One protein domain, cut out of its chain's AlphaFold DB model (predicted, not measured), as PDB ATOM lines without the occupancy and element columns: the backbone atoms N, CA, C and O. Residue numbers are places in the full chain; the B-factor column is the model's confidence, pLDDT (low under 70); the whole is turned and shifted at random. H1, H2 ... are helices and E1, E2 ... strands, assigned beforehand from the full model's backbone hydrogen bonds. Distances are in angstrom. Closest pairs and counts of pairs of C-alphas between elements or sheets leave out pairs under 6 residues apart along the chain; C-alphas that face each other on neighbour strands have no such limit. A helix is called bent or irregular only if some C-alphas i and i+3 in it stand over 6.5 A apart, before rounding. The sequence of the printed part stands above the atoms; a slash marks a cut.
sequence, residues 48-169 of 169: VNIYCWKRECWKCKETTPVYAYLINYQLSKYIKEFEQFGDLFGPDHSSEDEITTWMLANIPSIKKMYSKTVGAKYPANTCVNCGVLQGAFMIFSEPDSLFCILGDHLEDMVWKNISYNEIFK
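AT A GLANCE: This is residues 48 to 169 of the 169 residues of the protein "zf-C4_Topoisom domain-containing protein" of Entomoplasma lucivorax (UniProt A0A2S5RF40). A small antiparallel sheet, E2 E1 E5, runs through the middle, with the short helix H3 over one face and H6 beside its strands on the opposite face. The two-strand hairpin E3 E4 packs on H3, and the helical hairpin H1 H2 follows the end of E2, with H2 farthest from the middle. The printed part has 122 residues, with seven named helices and five named strands in the order E1 E2 H1 H2 H3 E3 E4 H4 H5 H6 E5 H7, a mixed class of helices and strands. It is compact, with a radius of gyration of the C-alphas of 14.2 A and spans of 40 by 37 by 26 A.

IN THESE COORDINATES: E1, residues 48 to 56, begins with C-alpha 48 at (22.641, 2.812, 2.598) and is 26.0 A long; E2, residues 63 to 69, is 20.3 A long. H1 is residues 71 to 76 and H2 residues 80 to 85. H3, residues 98 to 106, is 12.3 A long, with C-alpha 98 at (12.693, 7.304, 0.443). E3, residues 110 to 115, and E4, residues 120 to 125, are 14.0 A and 14.8 A long. H4 is residues 137 to 140, H5 residues 146 to 149, and H6 residues 151 to 157. H6 is irregular: C-alphas 152 and 155 are 7.5 A apart. E5 is residues 158 to 162, and H7, residues 164 to 167, ends with C-alpha 167 at (15.005, 2.013, -1.003).

HOW THE PARTS SIT: In the sheet E2 E1 E5, E1 and E2 form a hairpin with N 51 and O 68 at 2.8 A; E1 and E5 are antiparallel neighbours with N 50 and O 160 at 2.8 A, each within hydrogen-bond range. H3 is on this sheet at a height of 9.2 A, over E1 and slantwise to the strands at 55 degrees on the local plane. H6 is on the opposite face at a height of 5.0 A, over none of the strands; its closest C-alpha to E1 is Met 157, 5.4 A from that of Tyr 51. H1 only grazes the sheet with residues 71 to 74. H1 and H2 form a helical hairpin and touch, the C-alphas of Ser 76 and Phe 82 being 4.9 A apart. In the hairpin E3 and E4, N 124 and O 111 are 2.8 A apart; the C-alphas of Leu 104 in H3 and Ile 110 in E3 are 5.5 A apart. H7 and H3 only just touch, with 3 pairs of C-alphas within 8 A, closest Ile 99 and Ile 167 at 5.8 A. H4 and H5 touch only at the corner, and only just, with 3 pairs, closest Ile 139 and Leu 146 at 6.2 A. Every O i to N i+4 pair is within hydrogen-bond range in H1 and H3; H2 has 0 of 2, with 3 of 3 O i to N i+3 pairs, and H6 0 of 3, with 2 of 4; H4, H5 and H7 are too short for such a pair.

THE WHOLE: The two C-alphas farthest apart are those of Cys 60 and Ile 79, 41.4 A. The printed part has no cut and ends at residue 169, the chain's last. The long links are H2 to H3 and E4 to H4. The mean pLDDT of the printed part is 80.8; residues 86 to 96, 135 to 153 and 169 are under 70.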
ATOM      1  N   VAL A  48      22.870   1.853   1.511       92.88
ATOM      2  CA  VAL A  48      22.641   2.812   2.598       92.88
ATOM      3  C   VAL A  48      22.797   2.095   3.932       92.88
ATOM      4  O   VAL A  48      22.148   1.075   4.171       92.88
ATOM      5  N   ASN A  49      23.635   2.638   4.812       92.56
ATOM      6  CA  ASN A  49      23.817   2.095   6.151       92.56
ATOM      7  C   ASN A  49      22.739   2.645   7.082       92.56
ATOM      8  O   ASN A  49      22.618   3.857   7.268       92.56
ATOM      9  N   ILE A  50      21.999   1.732   7.704       91.44
ATOM     10  CA  ILE A  50      21.124   2.021   8.833       91.44
ATOM     11  C   ILE A  50      21.878   1.641  10.102       91.44
ATOM     12  O   ILE A  50      22.244   0.481  10.304       91.44
ATOM     13  N   TYR A  51      22.101   2.626  10.957       89.44
ATOM     14  CA  TYR A  51      22.761   2.483  12.247       89.44
ATOM     15  C   TYR A  51      21.719   2.217  13.332       89.44
ATOM     16  O   TYR A  51      20.595   2.721  13.244       89.44
ATOM     17  N   CYS A  52      22.080   1.446  14.357       89.06
ATOM     18  CA  CYS A  52      21.227   1.222  15.523       89.06
ATOM     19  C   CYS A  52      22.043   1.179  16.808       89.06
ATOM     20  O   CYS A  52      23.096   0.546  16.869       89.06
ATOM     21  N   TRP A  53      21.512   1.789  17.862       87.25
ATOM     22  CA  TRP A  53      22.040   1.632  19.211       87.25
ATOM     23  C   TRP A  53      20.942   1.607  20.245       87.25
ATOM     24  O   TRP A  53      19.802   1.994  20.000       87.25
ATOM     25  N   LYS A  54      21.298   1.120  21.428       87.69
ATOM     26  CA  LYS A  54      20.410   1.093  22.579       87.69
ATOM     27  C   LYS A  54      20.616   2.354  23.403       87.69
ATOM     28  O   LYS A  54      21.748   2.787  23.599       87.69
ATOM     29  N   ARG A  55      19.525   2.902  23.922       85.75
ATOM     30  CA  ARG A  55      19.551   3.963  24.930       85.75
ATOM     31  C   ARG A  55      18.454   3.766  25.960       85.75
ATOM     32  O   ARG A  55      17.479   3.053  25.714       85.75
ATOM     33  N   GLU A  56      18.591   4.450  27.083       90.00
ATOM     34  CA  GLU A  56      17.532   4.546  28.078       90.00
ATOM     35  C   GLU A  56      16.392   5.443  27.562       90.00
ATOM     36  O   GLU A  56      16.606   6.538  27.033       90.00
ATOM     37  N   CYS A  57      15.145   4.990  27.704       90.19
ATOM     38  CA  CYS A  57      13.984   5.823  27.423       90.19
ATOM     39  C   CYS A  57      13.817   6.897  28.505       90.19
ATOM     40  O   CYS A  57      13.564   6.586  29.667       90.19
ATOM     41  N   TRP A  58      13.808   8.172  28.110       88.12
ATOM     42  CA  TRP A  58      13.644   9.298  29.040       88.12
ATOM     43  C   TRP A  58      12.340   9.267  29.861       88.12
ATOM     44  O   TRP A  58      12.284   9.875  30.926       88.12
ATOM     45  N   LYS A  59      11.298   8.563  29.388       91.50
ATOM     46  CA  LYS A  59       9.991   8.471  30.062       91.50
ATOM     47  C   LYS A  59       9.853   7.237  30.948       91.50
ATOM     48  O   LYS A  59       9.508   7.375  32.113       91.50
ATOM     49  N   CYS A  60      10.028   6.042  30.384       95.06
ATOM     50  CA  CYS A  60       9.753   4.786  31.093       95.06
ATOM     51  C   CYS A  60      11.004   4.073  31.598       95.06
ATOM     52  O   CYS A  60      10.858   3.030  32.220       95.06
ATOM     53  N   LYS A  61      12.203   4.601  31.321       93.44
ATOM     54  CA  LYS A  61      13.492   4.064  31.783       93.44
ATOM     55  C   LYS A  61      13.889   2.697  31.224       93.44
ATOM     56  O   LYS A  61      15.029   2.286  31.383       93.44
ATOM     57  N   GLU A  62      13.016   2.050  30.460       94.94
ATOM     58  CA  GLU A  62      13.383   0.853  29.708       94.94
ATOM     59  C   GLU A  62      14.357   1.158  28.571       94.94
ATOM     60  O   GLU A  62      14.314   2.220  27.935       94.94
ATOM     61  N   THR A  63      15.202   0.176  28.271       93.31
ATOM     62  CA  THR A  63      16.120   0.244  27.135       93.31
ATOM     63  C   THR A  63      15.347   0.142  25.822       93.31
ATOM     64  O   THR A  63      14.518  -0.748  25.639       93.31
ATOM     65  N   THR A  64      15.639   1.028  24.872       92.81
ATOM     66  CA  THR A  64      15.028   1.017  23.539       92.81
ATOM     67  C   THR A  64      16.085   1.182  22.450       92.81
ATOM     68  O   THR A  64      17.011   1.979  22.624       92.81
ATOM     69  N   PRO A  65      15.967   0.458  21.323       91.94
ATOM     70  CA  PRO A  65      16.771   0.751  20.151       91.94
ATOM     71  C   PRO A  65      16.336   2.084  19.535       91.94
ATOM     72  O   PRO A  65      15.149   2.430  19.549       91.94
ATOM     73  N   VAL A  66      17.298   2.806  18.981       88.62
ATOM     74  CA  VAL A  66      17.098   3.979  18.132       88.62
ATOM     75  C   VAL A  66      17.913   3.809  16.861       88.62
ATOM     76  O   VAL A  66      19.005   3.245  16.887       88.62
ATOM     77  N   TYR A  67      17.349   4.267  15.750       89.56
ATOM     78  CA  TYR A  67      17.877   4.055  14.412       89.56
ATOM     79  C   TYR A  67      18.162   5.386  13.728       89.56
ATOM     80  O   TYR A  67      17.407   6.350  13.892       89.56
ATOM     81  N   ALA A  68      19.211   5.414  12.916       87.00
ATOM     82  CA  ALA A  68      19.570   6.562  12.094       87.00
ATOM     83  C   ALA A  68      20.167   6.112  10.758       87.00
ATOM     84  O   ALA A  68      20.644   4.988  10.624       87.00
ATOM     85  N   TYR A  69      20.178   7.014   9.785       87.50
ATOM     86  CA  TYR A  69      21.008   6.920   8.589       87.50
ATOM     87  C   TYR A  69      21.816   8.214   8.476       87.50
ATOM     88  O   TYR A  69      21.352   9.264   8.916       87.50
ATOM     89  N   LEU A  70      23.032   8.120   7.940       84.62
ATOM     90  CA  LEU A  70      24.010   9.215   7.900       84.62
ATOM     91  C   LEU A  70      24.633   9.259   6.500       84.62
ATOM     92  O   LEU A  70      25.733   8.754   6.266       84.62
ATOM     93  N   ILE A  71      23.860   9.757   5.532       86.06
ATOM     94  CA  ILE A  71      24.237   9.720   4.112       86.06
ATOM     95  C   ILE A  71      25.442  10.620   3.846       86.06
ATOM     96  O   ILE A  71      26.346  10.206   3.121       86.06
ATOM     97  N   ASN A  72      25.503  11.815   4.432       85.94
ATOM     98  CA  ASN A  72      26.616  12.731   4.202       85.94
ATOM     99  C   ASN A  72      27.914  12.182   4.797       85.94
ATOM    100  O   ASN A  72      28.948  12.269   4.136       85.94
ATOM    101  N   TYR A  73      27.865  11.519   5.952       85.44
ATOM    102  CA  TYR A  73      28.991  10.758   6.490       85.44
ATOM    103  C   TYR A  73      29.408   9.595   5.575       85.44
ATOM    104  O   TYR A  73      30.593   9.388   5.322       85.44
ATOM    105  N   GLN A  74      28.464   8.826   5.018       87.88
ATOM    106  CA  GLN A  74      28.822   7.773   4.055       87.88
ATOM    107  C   GLN A  74      29.499   8.358   2.802       87.88
ATOM    108  O   GLN A  74      30.493   7.813   2.317       87.88
ATOM    109  N   LEU A  75      28.994   9.483   2.292       90.06
ATOM    110  CA  LEU A  75      29.542  10.170   1.121       90.06
ATOM    111  C   LEU A  75      30.875  10.875   1.418       90.06
ATOM    112  O   LEU A  75      31.715  10.990   0.515       90.06
ATOM    113  N   SER A  76      31.113  11.308   2.661       88.69
ATOM    114  CA  SER A  76      32.343  12.012   3.041       88.69
ATOM    115  C   SER A  76      33.593  11.152   2.908       88.69
ATOM    116  O   SER A  76      34.666  11.673   2.583       88.69
ATOM    117  N   LYS A  77      33.440   9.825   3.010       89.00
ATOM    118  CA  LYS A  77      34.494   8.839   2.720       89.00
ATOM    119  C   LYS A  77      35.063   8.979   1.300       89.00
ATOM    120  O   LYS A  77      36.225   8.652   1.064       89.00
ATOM    121  N   TYR A  78      34.283   9.509   0.353       91.38
ATOM    122  CA  TYR A  78      34.712   9.748  -1.030       91.38
ATOM    123  C   TYR A  78      35.116  11.207  -1.281       91.38
ATOM    124  O   TYR A  78      36.106  11.480  -1.985       91.38
ATOM    125  N   ILE A  79      34.337  12.144  -0.730       91.06
ATOM    126  CA  ILE A  79      34.496  13.592  -0.896       91.06
ATOM    127  C   ILE A  79      34.238  14.282   0.450       91.06
ATOM    128  O   ILE A  79      33.091  14.454   0.852       91.06
ATOM    129  N   LYS A  80      35.306  14.719   1.128       88.25
ATOM    130  CA  LYS A  80      35.252  15.282   2.492       88.25
ATOM    131  C   LYS A  80      34.304  16.473   2.643       88.25
ATOM    132  O   LYS A  80      33.765  16.695   3.716       88.25
ATOM    133  N   GLU A  81      34.066  17.238   1.580       89.31
ATOM    134  CA  GLU A  81      33.149  18.381   1.605       89.31
ATOM    135  C   GLU A  81      31.706  18.008   1.992       89.31
ATOM    136  O   GLU A  81      30.971  18.888   2.438       89.31
ATOM    137  N   PHE A  82      31.300  16.735   1.890       86.06
ATOM    138  CA  PHE A  82      29.992  16.294   2.386       86.06
ATOM    139  C   PHE A  82      29.830  16.455   3.909       86.06
ATOM    140  O   PHE A  82      28.714  16.684   4.366       86.06
ATOM    141  N   GLU A  83      30.917  16.455   4.691       81.19
ATOM    142  CA  GLU A  83      30.875  16.691   6.149       81.19
ATOM    143  C   GLU A  83      30.267  18.058   6.499       81.19
ATOM    144  O   GLU A  83      29.688  18.236   7.567       81.19
ATOM    145  N   GLN A  84      30.355  19.027   5.582       78.75
ATOM    146  CA  GLN A  84      29.896  20.401   5.797       78.75
ATOM    147  C   GLN A  84      28.371  20.540   5.788       78.75
ATOM    148  O   GLN A  84      27.852  21.534   6.290       78.75
ATOM    149  N   PHE A  85      27.646  19.573   5.218       73.81
ATOM    150  CA  PHE A  85      26.181  19.623   5.157       73.81
ATOM    151  C   PHE A  85      25.523  19.157   6.453       73.81
ATOM    152  O   PHE A  85      24.323  19.368   6.622       73.81
ATOM    153  N   GLY A  86      26.305  18.559   7.362       65.38
ATOM    154  CA  GLY A  86      25.795  17.854   8.531       65.38
ATOM    155  C   GLY A  86      24.943  16.647   8.135       65.38
ATOM    156  O   GLY A  86      24.378  16.579   7.046       65.38
ATOM    157  N   ASP A  87      24.826  15.667   9.019       62.53
ATOM    158  CA  ASP A  87      23.790  14.648   8.880       62.53
ATOM    159  C   ASP A  87      22.610  15.003   9.781       62.53
ATOM    160  O   ASP A  87      22.769  15.284  10.973       62.53
ATOM    161  N   LEU A  88      21.407  14.966   9.213       55.91
ATOM    162  CA  LEU A  88      20.191  14.829  10.001       55.91
ATOM    163  C   LEU A  88      20.152  13.376  10.477       55.91
ATOM    164  O   LEU A  88      20.188  12.457   9.662       55.91
ATOM    165  N   PHE A  89      20.139  13.158  11.792       56.09
ATOM    166  CA  PHE A  89      20.133  11.815  12.371       56.09
ATOM    167  C   PHE A  89      18.786  11.149  12.124       56.09
ATOM    168  O   PHE A  89      17.874  11.210  12.949       56.09
ATOM    169  N   GLY A  90      18.676  10.482  10.982       59.91
ATOM    170  CA  GLY A  90      17.545   9.632  10.682       59.91
ATOM    171  C   GLY A  90      16.212  10.380  10.531       59.91
ATOM    172  O   GLY A  90      16.171  11.560  10.186       59.91
ATOM    173  N   PRO A  91      15.091   9.684  10.768       54.62
ATOM    174  CA  PRO A  91      13.773  10.063  10.258       54.62
ATOM    175  C   PRO A  91      13.200  11.369  10.853       54.62
ATOM    176  O   PRO A  91      12.184  11.862  10.373       54.62
ATOM    177  N   ASP A  92      13.874  11.964  11.846       56.50
ATOM    178  CA  ASP A  92      13.447  13.105  12.668       56.50
ATOM    179  C   ASP A  92      13.455  14.469  11.929       56.50
ATOM    180  O   ASP A  92      13.867  15.496  12.476       56.50
ATOM    181  N   HIS A  93      12.990  14.513  10.682       61.06
ATOM    182  CA  HIS A  93      12.851  15.731   9.889       61.06
ATOM    183  C   HIS A  93      11.506  15.754   9.145       61.06
ATOM    184  O   HIS A  93      10.864  14.732   8.921       61.06
ATOM    185  N   SER A  94      11.014  16.954   8.829       50.75
ATOM    186  CA  SER A  94       9.646  17.151   8.324       50.75
ATOM    187  C   SER A  94       9.429  16.705   6.876       50.75
ATOM    188  O   SER A  94       8.284  16.639   6.438       50.75
ATOM    189  N   SER A  95      10.497  16.445   6.120       60.16
ATOM    190  CA  SER A  95      10.409  15.906   4.762       60.16
ATOM    191  C   SER A  95      10.551  14.390   4.802       60.16
ATOM    192  O   SER A  95      11.559  13.881   5.269       60.16
ATOM    193  N   GLU A  96       9.549  13.666   4.308       66.12
ATOM    194  CA  GLU A  96       9.661  12.218   4.123       66.12
ATOM    195  C   GLU A  96      10.526  11.945   2.889       66.12
ATOM    196  O   GLU A  96      10.128  12.283   1.774       66.12
ATOM    197  N   ASP A  97      11.706  11.359   3.092       83.12
ATOM    198  CA  ASP A  97      12.526  10.800   2.016       83.12
ATOM    199  C   ASP A  97      12.285   9.288   1.846       83.12
ATOM    200  O   ASP A  97      11.566   8.633   2.619       83.12
ATOM    201  N   GLU A  98      12.854   8.715   0.790       88.06
ATOM    202  CA  GLU A  98      12.693   7.304   0.443       88.06
ATOM    203  C   GLU A  98      13.269   6.383   1.531       88.06
ATOM    204  O   GLU A  98      12.683   5.342   1.838       88.06
ATOM    205  N   ILE A  99      14.374   6.784   2.174       89.31
ATOM    206  CA  ILE A  99      15.011   6.018   3.257       89.31
ATOM    207  C   ILE A  99      14.073   5.954   4.463       89.31
ATOM    208  O   ILE A  99      13.813   4.882   5.009       89.31
ATOM    209  N   THR A 100      13.511   7.090   4.852       88.31
ATOM    210  CA  THR A 100      12.562   7.214   5.956       88.31
ATOM    211  C   THR A 100      11.278   6.434   5.677       88.31
ATOM    212  O   THR A 100      10.736   5.778   6.573       88.31
ATOM    213  N   THR A 101      10.814   6.444   4.427       90.88
ATOM    214  CA  THR A 101       9.677   5.630   3.975       90.88
ATOM    215  C   THR A 101       9.977   4.139   4.128       90.88
ATOM    216  O   THR A 101       9.164   3.396   4.687       90.88
ATOM    217  N   TRP A 102      11.169   3.700   3.716       92.81
ATOM    218  CA  TRP A 102      11.622   2.326   3.922       92.81
ATOM    219  C   TRP A 102      11.712   1.974   5.417       92.81
ATOM    220  O   TRP A 102      11.231   0.915   5.826       92.81
ATOM    221  N   MET A 103      12.252   2.865   6.257       92.88
ATOM    222  CA  MET A 103      12.361   2.649   7.706       92.88
ATOM    223  C   MET A 103      10.990   2.492   8.369       92.88
ATOM    224  O   MET A 103      10.810   1.580   9.172       92.88
ATOM    225  N   LEU A 104      10.010   3.326   8.013       92.62
ATOM    226  CA  LEU A 104       8.632   3.210   8.506       92.62
ATOM    227  C   LEU A 104       7.992   1.862   8.164       92.62
ATOM    228  O   LEU A 104       7.235   1.320   8.968       92.62
ATOM    229  N   ALA A 105       8.270   1.335   6.972       94.12
ATOM    230  CA  ALA A 105       7.711   0.066   6.521       94.12
ATOM    231  C   ALA A 105       8.378  -1.152   7.187       94.12
ATOM    232  O   ALA A 105       7.728  -2.182   7.356       94.12
ATOM    233  N   ASN A 106       9.656  -1.045   7.566       95.31
ATOM    234  CA  ASN A 106      10.473  -2.193   7.980       95.31
ATOM    235  C   ASN A 106      10.890  -2.192   9.461       95.31
ATOM    236  O   ASN A 106      11.319  -3.228   9.965       95.31
ATOM    237  N   ILE A 107      10.781  -1.066  10.172       94.94
ATOM    238  CA  ILE A 107      11.231  -0.926  11.563       94.94
ATOM    239  C   ILE A 107      10.033  -0.546  12.453       94.94
ATOM    240  O   ILE A 107       9.668   0.628  12.519       94.94
ATOM    241  N   PRO A 108       9.433  -1.496  13.204       94.69
ATOM    242  CA  PRO A 108       8.189  -1.266  13.956       94.69
ATOM    243  C   PRO A 108       8.244  -0.161  15.025       94.69
ATOM    244  O   PRO A 108       7.210   0.379  15.431       94.69
ATOM    245  N   SER A 109       9.440   0.156  15.525       93.62
ATOM    246  CA  SER A 109       9.667   1.235  16.491       93.62
ATOM    247  C   SER A 109       9.764   2.619  15.845       93.62
ATOM    248  O   SER A 109       9.772   3.611  16.573       93.62
ATOM    249  N   ILE A 110       9.819   2.720  14.515       92.50
ATOM    250  CA  ILE A 110       9.720   3.989  13.791       92.50
ATOM    251  C   ILE A 110       8.255   4.248  13.462       92.50
ATOM    252  O   ILE A 110       7.586   3.423  12.843       92.50
ATOM    253  N   LYS A 111       7.725   5.390  13.902       92.44
ATOM    254  CA  LYS A 111       6.302   5.735  13.739       92.44
ATOM    255  C   LYS A 111       6.137   7.203  13.388       92.44
ATOM    256  O   LYS A 111       6.925   8.032  13.828       92.44
ATOM    257  N   LYS A 112       5.072   7.550  12.657       91.12
ATOM    258  CA  LYS A 112       4.692   8.955  12.440       91.12
ATOM    259  C   LYS A 112       4.155   9.548  13.745       91.12
ATOM    260  O   LYS A 112       3.070   9.177  14.194       91.12
ATOM    261  N   MET A 113       4.899  10.474  14.341       89.12
ATOM    262  CA  MET A 113       4.590  11.086  15.634       89.12
ATOM    263  C   MET A 113       4.449  12.599  15.492       89.12
ATOM    264  O   MET A 113       5.189  13.227  14.745       89.12
ATOM    265  N   TYR A 114       3.506  13.199  16.222       87.69
ATOM    266  CA  TYR A 114       3.414  14.657  16.322       87.69
ATOM    267  C   TYR A 114       4.396  15.173  17.373       87.69
ATOM    268  O   TYR A 114       4.323  14.766  18.536       87.69
ATOM    269  N   SER A 115       5.272  16.098  16.987       82.44
ATOM    270  CA  SER A 115       6.131  16.824  17.921       82.44
ATOM    271  C   SER A 115       5.570  18.214  18.173       82.44
ATOM    272  O   SER A 115       5.404  18.999  17.244       82.44
ATOM    273  N   LYS A 116       5.322  18.546  19.443       81.62
ATOM    274  CA  LYS A 116       4.867  19.888  19.839       81.62
ATOM    275  C   LYS A 116       5.939  20.954  19.609       81.62
ATOM    276  O   LYS A 116       5.597  22.066  19.238       81.62
ATOM    277  N   THR A 117       7.213  20.606  19.802       78.81
ATOM    278  CA  THR A 117       8.348  21.525  19.623       78.81
ATOM    279  C   THR A 117       8.529  21.917  18.160       78.81
ATOM    280  O   THR A 117       8.796  23.074  17.864       78.81
ATOM    281  N   VAL A 118       8.361  20.957  17.246       78.62
ATOM    282  CA  VAL A 118       8.472  21.188  15.793       78.62
ATOM    283  C   VAL A 118       7.140  21.661  15.195       78.62
ATOM    284  O   VAL A 118       7.115  22.285  14.143       78.62
ATOM    285  N   GLY A 119       6.016  21.364  15.851       84.81
ATOM    286  CA  GLY A 119       4.675  21.718  15.386       84.81
ATOM    287  C   GLY A 119       4.139  20.839  14.250       84.81
ATOM    288  O   GLY A 119       3.102  21.165  13.678       84.81
ATOM    289  N   ALA A 120       4.796  19.720  13.928       85.12
ATOM    290  CA  ALA A 120       4.463  18.863  12.789       85.12
ATOM    291  C   ALA A 120       4.490  17.364  13.139       85.12
ATOM    292  O   ALA A 120       5.065  16.952  14.152       85.12
ATOM    293  N   LYS A 121       3.860  16.543  12.283       88.38
ATOM    294  CA  LYS A 121       4.028  15.083  12.295       88.38
ATOM    295  C   LYS A 121       5.206  14.705  11.410       88.38
ATOM    296  O   LYS A 121       5.247  15.142  10.267       88.38
ATOM    297  N   TYR A 122       6.091  13.863  11.918       86.38
ATOM    298  CA  TYR A 122       7.177  13.280  11.139       86.38
ATOM    299  C   TYR A 122       7.467  11.847  11.601       86.38
ATOM    300  O   TYR A 122       7.068  11.457  12.708       86.38
ATOM    301  N   PRO A 123       8.097  11.028  10.753       88.94
ATOM    302  CA  PRO A 123       8.573   9.702  11.133       88.94
ATOM    303  C   PRO A 123       9.628   9.818  12.239       88.94
ATOM    304  O   PRO A 123      10.578  10.559  12.105       88.94
ATOM    305  N   ALA A 124       9.471   9.129  13.360       89.19
ATOM    306  CA  ALA A 124      10.349   9.327  14.508       89.19
ATOM    307  C   ALA A 124      10.700   8.010  15.182       89.19
ATOM    308  O   ALA A 124       9.903   7.065  15.197       89.19
ATOM    309  N   ASN A 125      11.866   7.987  15.822       91.19
ATOM    310  CA  ASN A 125      12.200   6.937  16.774       91.19
ATOM    311  C   ASN A 125      11.204   6.943  17.943       91.19
ATOM    312  O   ASN A 125      10.973   7.980  18.572       91.19
ATOM    313  N   THR A 126      10.632   5.783  18.274       92.94
ATOM    314  CA  THR A 126       9.740   5.618  19.431       92.94
ATOM    315  C   THR A 126      10.213   4.505  20.351       92.94
ATOM    316  O   THR A 126      10.805   3.519  19.918       92.94
ATOM    317  N   CYS A 127       9.951   4.667  21.649       93.88
ATOM    318  CA  CYS A 127      10.277   3.648  22.635       93.88
ATOM    319  C   CYS A 127       9.468   2.373  22.369       93.88
ATOM    320  O   CYS A 127       8.238   2.427  22.337       93.88
ATOM    321  N   VAL A 128      10.144   1.227  22.262       96.00
ATOM    322  CA  VAL A 128       9.483  -0.078  22.075       96.00
ATOM    323  C   VAL A 128       8.569  -0.465  23.241       96.00
ATOM    324  O   VAL A 128       7.610  -1.195  23.030       96.00
ATOM    325  N   ASN A 129       8.830   0.056  24.446       96.50
ATOM    326  CA  ASN A 129       8.029  -0.227  25.636       96.50
ATOM    327  C   ASN A 129       6.826   0.724  25.780       96.50
ATOM    328  O   ASN A 129       5.683   0.289  25.828       96.50
ATOM    329  N   CYS A 130       7.058   2.042  25.838       95.31
ATOM    330  CA  CYS A 130       5.995   3.010  26.151       95.31
ATOM    331  C   CYS A 130       5.520   3.859  24.959       95.31
ATOM    332  O   CYS A 130       4.706   4.765  25.144       95.31
ATOM    333  N   GLY A 131       6.081   3.657  23.762       93.44
ATOM    334  CA  GLY A 131       5.686   4.345  22.528       93.44
ATOM    335  C   GLY A 131       6.021   5.839  22.455       93.44
ATOM    336  O   GLY A 131       5.598   6.511  21.518       93.44
ATOM    337  N   VAL A 132       6.756   6.390  23.428       92.12
ATOM    338  CA  VAL A 132       7.079   7.824  23.435       92.12
ATOM    339  C   VAL A 132       8.196   8.139  22.442       92.12
ATOM    340  O   VAL A 132       9.141   7.359  22.302       92.12
ATOM    341  N   LEU A 133       8.103   9.304  21.799       90.38
ATOM    342  CA  LEU A 133       9.116   9.839  20.892       90.38
ATOM    343  C   LEU A 133      10.489   9.929  21.579       90.38
ATOM    344  O   LEU A 133      10.597  10.422  22.701       90.38
ATOM    345  N   GLN A 134      11.530   9.454  20.901       86.44
ATOM    346  CA  GLN A 134      12.921   9.408  21.372       86.44
ATOM    347  C   GLN A 134      13.821  10.437  20.658       86.44
ATOM    348  O   GLN A 134      15.024  10.224  20.596       86.44
ATOM    349  N   GLY A 135      13.244  11.524  20.131       68.25
ATOM    350  CA  GLY A 135      13.819  12.377  19.079       68.25
ATOM    351  C   GLY A 135      15.254  12.903  19.235       68.25
ATOM    352  O   GLY A 135      15.870  12.839  20.301       68.25
ATOM    353  N   ALA A 136      15.740  13.493  18.142       59.03
ATOM    354  CA  ALA A 136      17.116  13.942  17.905       59.03
ATOM    355  C   ALA A 136      17.745  14.915  18.928       59.03
ATOM    356  O   ALA A 136      18.969  14.992  19.009       59.03
ATOM    357  N   PHE A 137      16.960  15.631  19.745       49.91
ATOM    358  CA  PHE A 137      17.495  16.635  20.689       49.91
ATOM    359  C   PHE A 137      18.394  16.036  21.790       49.91
ATOM    360  O   PHE A 137      19.202  16.740  22.391       49.91
ATOM    361  N   MET A 138      18.285  14.727  22.029       48.59
ATOM    362  CA  MET A 138      19.093  13.984  23.007       48.59
ATOM    363  C   MET A 138      20.304  13.279  22.368       48.59
ATOM    364  O   MET A 138      21.033  12.589  23.065       48.59
ATOM    365  N   ILE A 139      20.510  13.395  21.049       50.19
ATOM    366  CA  ILE A 139      21.619  12.712  20.356       50.19
ATOM    367  C   ILE A 139      22.884  13.577  20.332       50.19
ATOM    368  O   ILE A 139      23.969  13.016  20.290       50.19
ATOM    369  N   PHE A 140      22.755  14.908  20.398       45.00
ATOM    370  CA  PHE A 140      23.859  15.865  20.215       45.00
ATOM    371  C   PHE A 140      24.230  16.685  21.457       45.00
ATOM    372  O   PHE A 140      25.320  17.242  21.514       45.00
ATOM    373  N   SER A 141      23.316  16.800  22.424       40.31
ATOM    374  CA  SER A 141      23.448  17.740  23.549       40.31
ATOM    375  C   SER A 141      24.182  17.159  24.756       40.31
ATOM    376  O   SER A 141      24.429  17.878  25.721       40.31
ATOM    377  N   GLU A 142      24.490  15.863  24.734       49.31
ATOM    378  CA  GLU A 142      25.191  15.205  25.829       49.31
ATOM    379  C   GLU A 142      26.686  15.095  25.491       49.31
ATOM    380  O   GLU A 142      27.034  14.855  24.333       49.31
ATOM    381  N   PRO A 143      27.594  15.256  26.470       47.09
ATOM    382  CA  PRO A 143      29.012  14.925  26.290       47.09
ATOM    383  C   PRO A 143      29.216  13.465  25.835       47.09
ATOM    384  O   PRO A 143      30.231  13.157  25.217       47.09
ATOM    385  N   ASP A 144      28.197  12.622  26.038       47.50
ATOM    386  CA  ASP A 144      28.074  11.247  25.558       47.50
ATOM    387  C   ASP A 144      27.343  11.115  24.198       47.50
ATOM    388  O   ASP A 144      26.872  10.039  23.821       47.50
ATOM    389  N   SER A 145      27.203  12.213  23.446       54.19
ATOM    390  CA  SER A 145      26.576  12.210  22.120       54.19
ATOM    391  C   SER A 145      27.230  11.192  21.188       54.19
ATOM    392  O   SER A 145      28.436  10.937  21.262       54.19
ATOM    393  N   LEU A 146      26.443  10.654  20.249       53.25
ATOM    394  CA  LEU A 146      26.928   9.675  19.271       53.25
ATOM    395  C   LEU A 146      28.176  10.190  18.528       53.25
ATOM    396  O   LEU A 146      29.091   9.432  18.241       53.25
ATOM    397  N   PHE A 147      28.237  11.500  18.274       53.66
ATOM    398  CA  PHE A 147      29.377  12.148  17.626       53.66
ATOM    399  C   PHE A 147      30.617  12.266  18.526       53.66
ATOM    400  O   PHE A 147      31.732  12.197  18.014       53.66
ATOM    401  N   CYS A 148      30.447  12.445  19.841       50.09
ATOM    402  CA  CYS A 148      31.558  12.567  20.791       50.09
ATOM    403  C   CYS A 148      32.137  11.209  21.209       50.09
ATOM    404  O   CYS A 148      33.350  11.111  21.385       50.09
ATOM    405  N   ILE A 149      31.308  10.167  21.346       48.81
ATOM    406  CA  ILE A 149      31.763   8.836  21.787       48.81
ATOM    407  C   ILE A 149      32.258   7.972  20.621       48.81
ATOM    408  O   ILE A 149      33.215   7.219  20.782       48.81
ATOM    409  N   LEU A 150      31.608   8.026  19.453       54.81
ATOM    410  CA  LEU A 150      31.704   6.937  18.469       54.81
ATOM    411  C   LEU A 150      32.529   7.258  17.226       54.81
ATOM    412  O   LEU A 150      32.410   6.517  16.256       54.81
ATOM    413  N   GLY A 151      33.382   8.290  17.267       62.88
ATOM    414  CA  GLY A 151      34.240   8.725  16.153       62.88
ATOM    415  C   GLY A 151      34.667   7.590  15.208       62.88
ATOM    416  O   GLY A 151      34.124   7.477  14.109       62.88
ATOM    417  N   ASP A 152      35.560   6.710  15.667       57.88
ATOM    418  CA  ASP A 152      36.094   5.590  14.873       57.88
ATOM    419  C   ASP A 152      35.239   4.301  14.926       57.88
ATOM    420  O   ASP A 152      35.521   3.348  14.204       57.88
ATOM    421  N   HIS A 153      34.180   4.256  15.743       69.62
ATOM    422  CA  HIS A 153      33.372   3.049  16.005       69.62
ATOM    423  C   HIS A 153      31.995   3.053  15.336       69.62
ATOM    424  O   HIS A 153      31.217   2.113  15.492       69.62
ATOM    425  N   LEU A 154      31.656   4.097  14.579       75.69
ATOM    426  CA  LEU A 154      30.351   4.204  13.929       75.69
ATOM    427  C   LEU A 154      30.080   3.041  12.954       75.69
ATOM    428  O   LEU A 154      28.933   2.628  12.780       75.69
ATOM    429  N   GLU A 155      31.128   2.484  12.342       80.19
ATOM    430  CA  GLU A 155      31.019   1.309  11.467       80.19
ATOM    431  C   GLU A 155      30.558   0.050  12.219       80.19
ATOM    432  O   GLU A 155      29.787  -0.735  11.665       80.19
ATOM    433  N   ASP A 156      30.916  -0.093  13.498       83.75
ATOM    434  CA  ASP A 156      30.500  -1.220  14.347       83.75
ATOM    435  C   ASP A 156      28.994  -1.176  14.673       83.75
ATOM    436  O   ASP A 156      28.401  -2.160  15.117       83.75
ATOM    437  N   MET A 157      28.355  -0.026  14.447       85.19
ATOM    438  CA  MET A 157      26.948   0.224  14.766       85.19
ATOM    439  C   MET A 157      26.018   0.053  13.569       85.19
ATOM    440  O   MET A 157      24.811   0.302  13.684       85.19
ATOM    441  N   VAL A 158      26.557  -0.343  12.414       91.38
ATOM    442  CA  VAL A 158      25.749  -0.657  11.237       91.38
ATOM    443  C   VAL A 158      24.866  -1.855  11.571       91.38
ATOM    444  O   VAL A 158      25.321  -2.989  11.688       91.38
ATOM    445  N   TRP A 159      23.570  -1.597  11.713       93.81
ATOM    446  CA  TRP A 159      22.576  -2.637  11.942       93.81
ATOM    447  C   TRP A 159      22.244  -3.371  10.652       93.81
ATOM    448  O   TRP A 159      22.117  -4.597  10.640       93.81
ATOM    449  N   LYS A 160      22.087  -2.616   9.561       95.19
ATOM    450  CA  LYS A 160      21.792  -3.176   8.247       95.19
ATOM    451  C   LYS A 160      22.300  -2.255   7.141       95.19
ATOM    452  O   LYS A 160      22.101  -1.046   7.205       95.19
ATOM    453  N   ASN A 161      22.908  -2.838   6.111       95.75
ATOM    454  CA  ASN A 161      23.146  -2.167   4.837       95.75
ATOM    455  C   ASN A 161      22.014  -2.532   3.867       95.75
ATOM    456  O   ASN A 161      21.695  -3.712   3.697       95.75
ATOM    457  N   ILE A 162      21.370  -1.522   3.288       95.44
ATOM    458  CA  ILE A 162      20.218  -1.678   2.399       95.44
ATOM    459  C   ILE A 162      20.627  -1.324   0.979       95.44
ATOM    460  O   ILE A 162      21.192  -0.258   0.738       95.44
ATOM    461  N   SER A 163      20.311  -2.190   0.018       95.94
ATOM    462  CA  SER A 163      20.625  -1.909  -1.383       95.94
ATOM    463  C   SER A 163      19.845  -0.695  -1.902       95.94
ATOM    464  O   SER A 163      18.690  -0.476  -1.530       95.94
ATOM    465  N   TYR A 164      20.442   0.068  -2.820       91.88
ATOM    466  CA  TYR A 164      19.789   1.229  -3.437       91.88
ATOM    467  C   TYR A 164      18.422   0.886  -4.039       91.88
ATOM    468  O   TYR A 164      17.450   1.595  -3.812       91.88
ATOM    469  N   ASN A 165      18.322  -0.243  -4.744       92.00
ATOM    470  CA  ASN A 165      17.077  -0.673  -5.384       92.00
ATOM    471  C   ASN A 165      15.997  -1.111  -4.383       92.00
ATOM    472  O   ASN A 165      14.840  -1.257  -4.763       92.00
ATOM    473  N   GLU A 166      16.349  -1.382  -3.126       92.81
ATOM    474  CA  GLU A 166      15.365  -1.686  -2.085       92.81
ATOM    475  C   GLU A 166      14.725  -0.406  -1.527       92.81
ATOM    476  O   GLU A 166      13.545  -0.434  -1.179       92.81
ATOM    477  N   ILE A 167      15.470   0.707  -1.498       88.50
ATOM    478  CA  ILE A 167      15.005   2.013  -1.003       88.50
ATOM    479  C   ILE A 167      14.361   2.847  -2.119       88.50
ATOM    480  O   ILE A 167      13.261   3.358  -1.945       88.50
ATOM    481  N   PHE A 168      15.034   2.978  -3.263       83.56
ATOM    482  CA  PHE A 168      14.724   3.956  -4.312       83.56
ATOM    483  C   PHE A 168      14.009   3.329  -5.524       83.56
ATOM    484  O   PHE A 168      14.389   3.598  -6.665       83.56
ATOM    485  N   LYS A 169      13.031   2.449  -5.277       69.81
ATOM    486  CA  LYS A 169      12.227   1.803  -6.335       69.81
ATOM    487  C   LYS A 169      11.460   2.798  -7.198       69.81
ATOM    488  O   LYS A 169      10.865   3.735  -6.624       69.81
TER     489      LYS A 169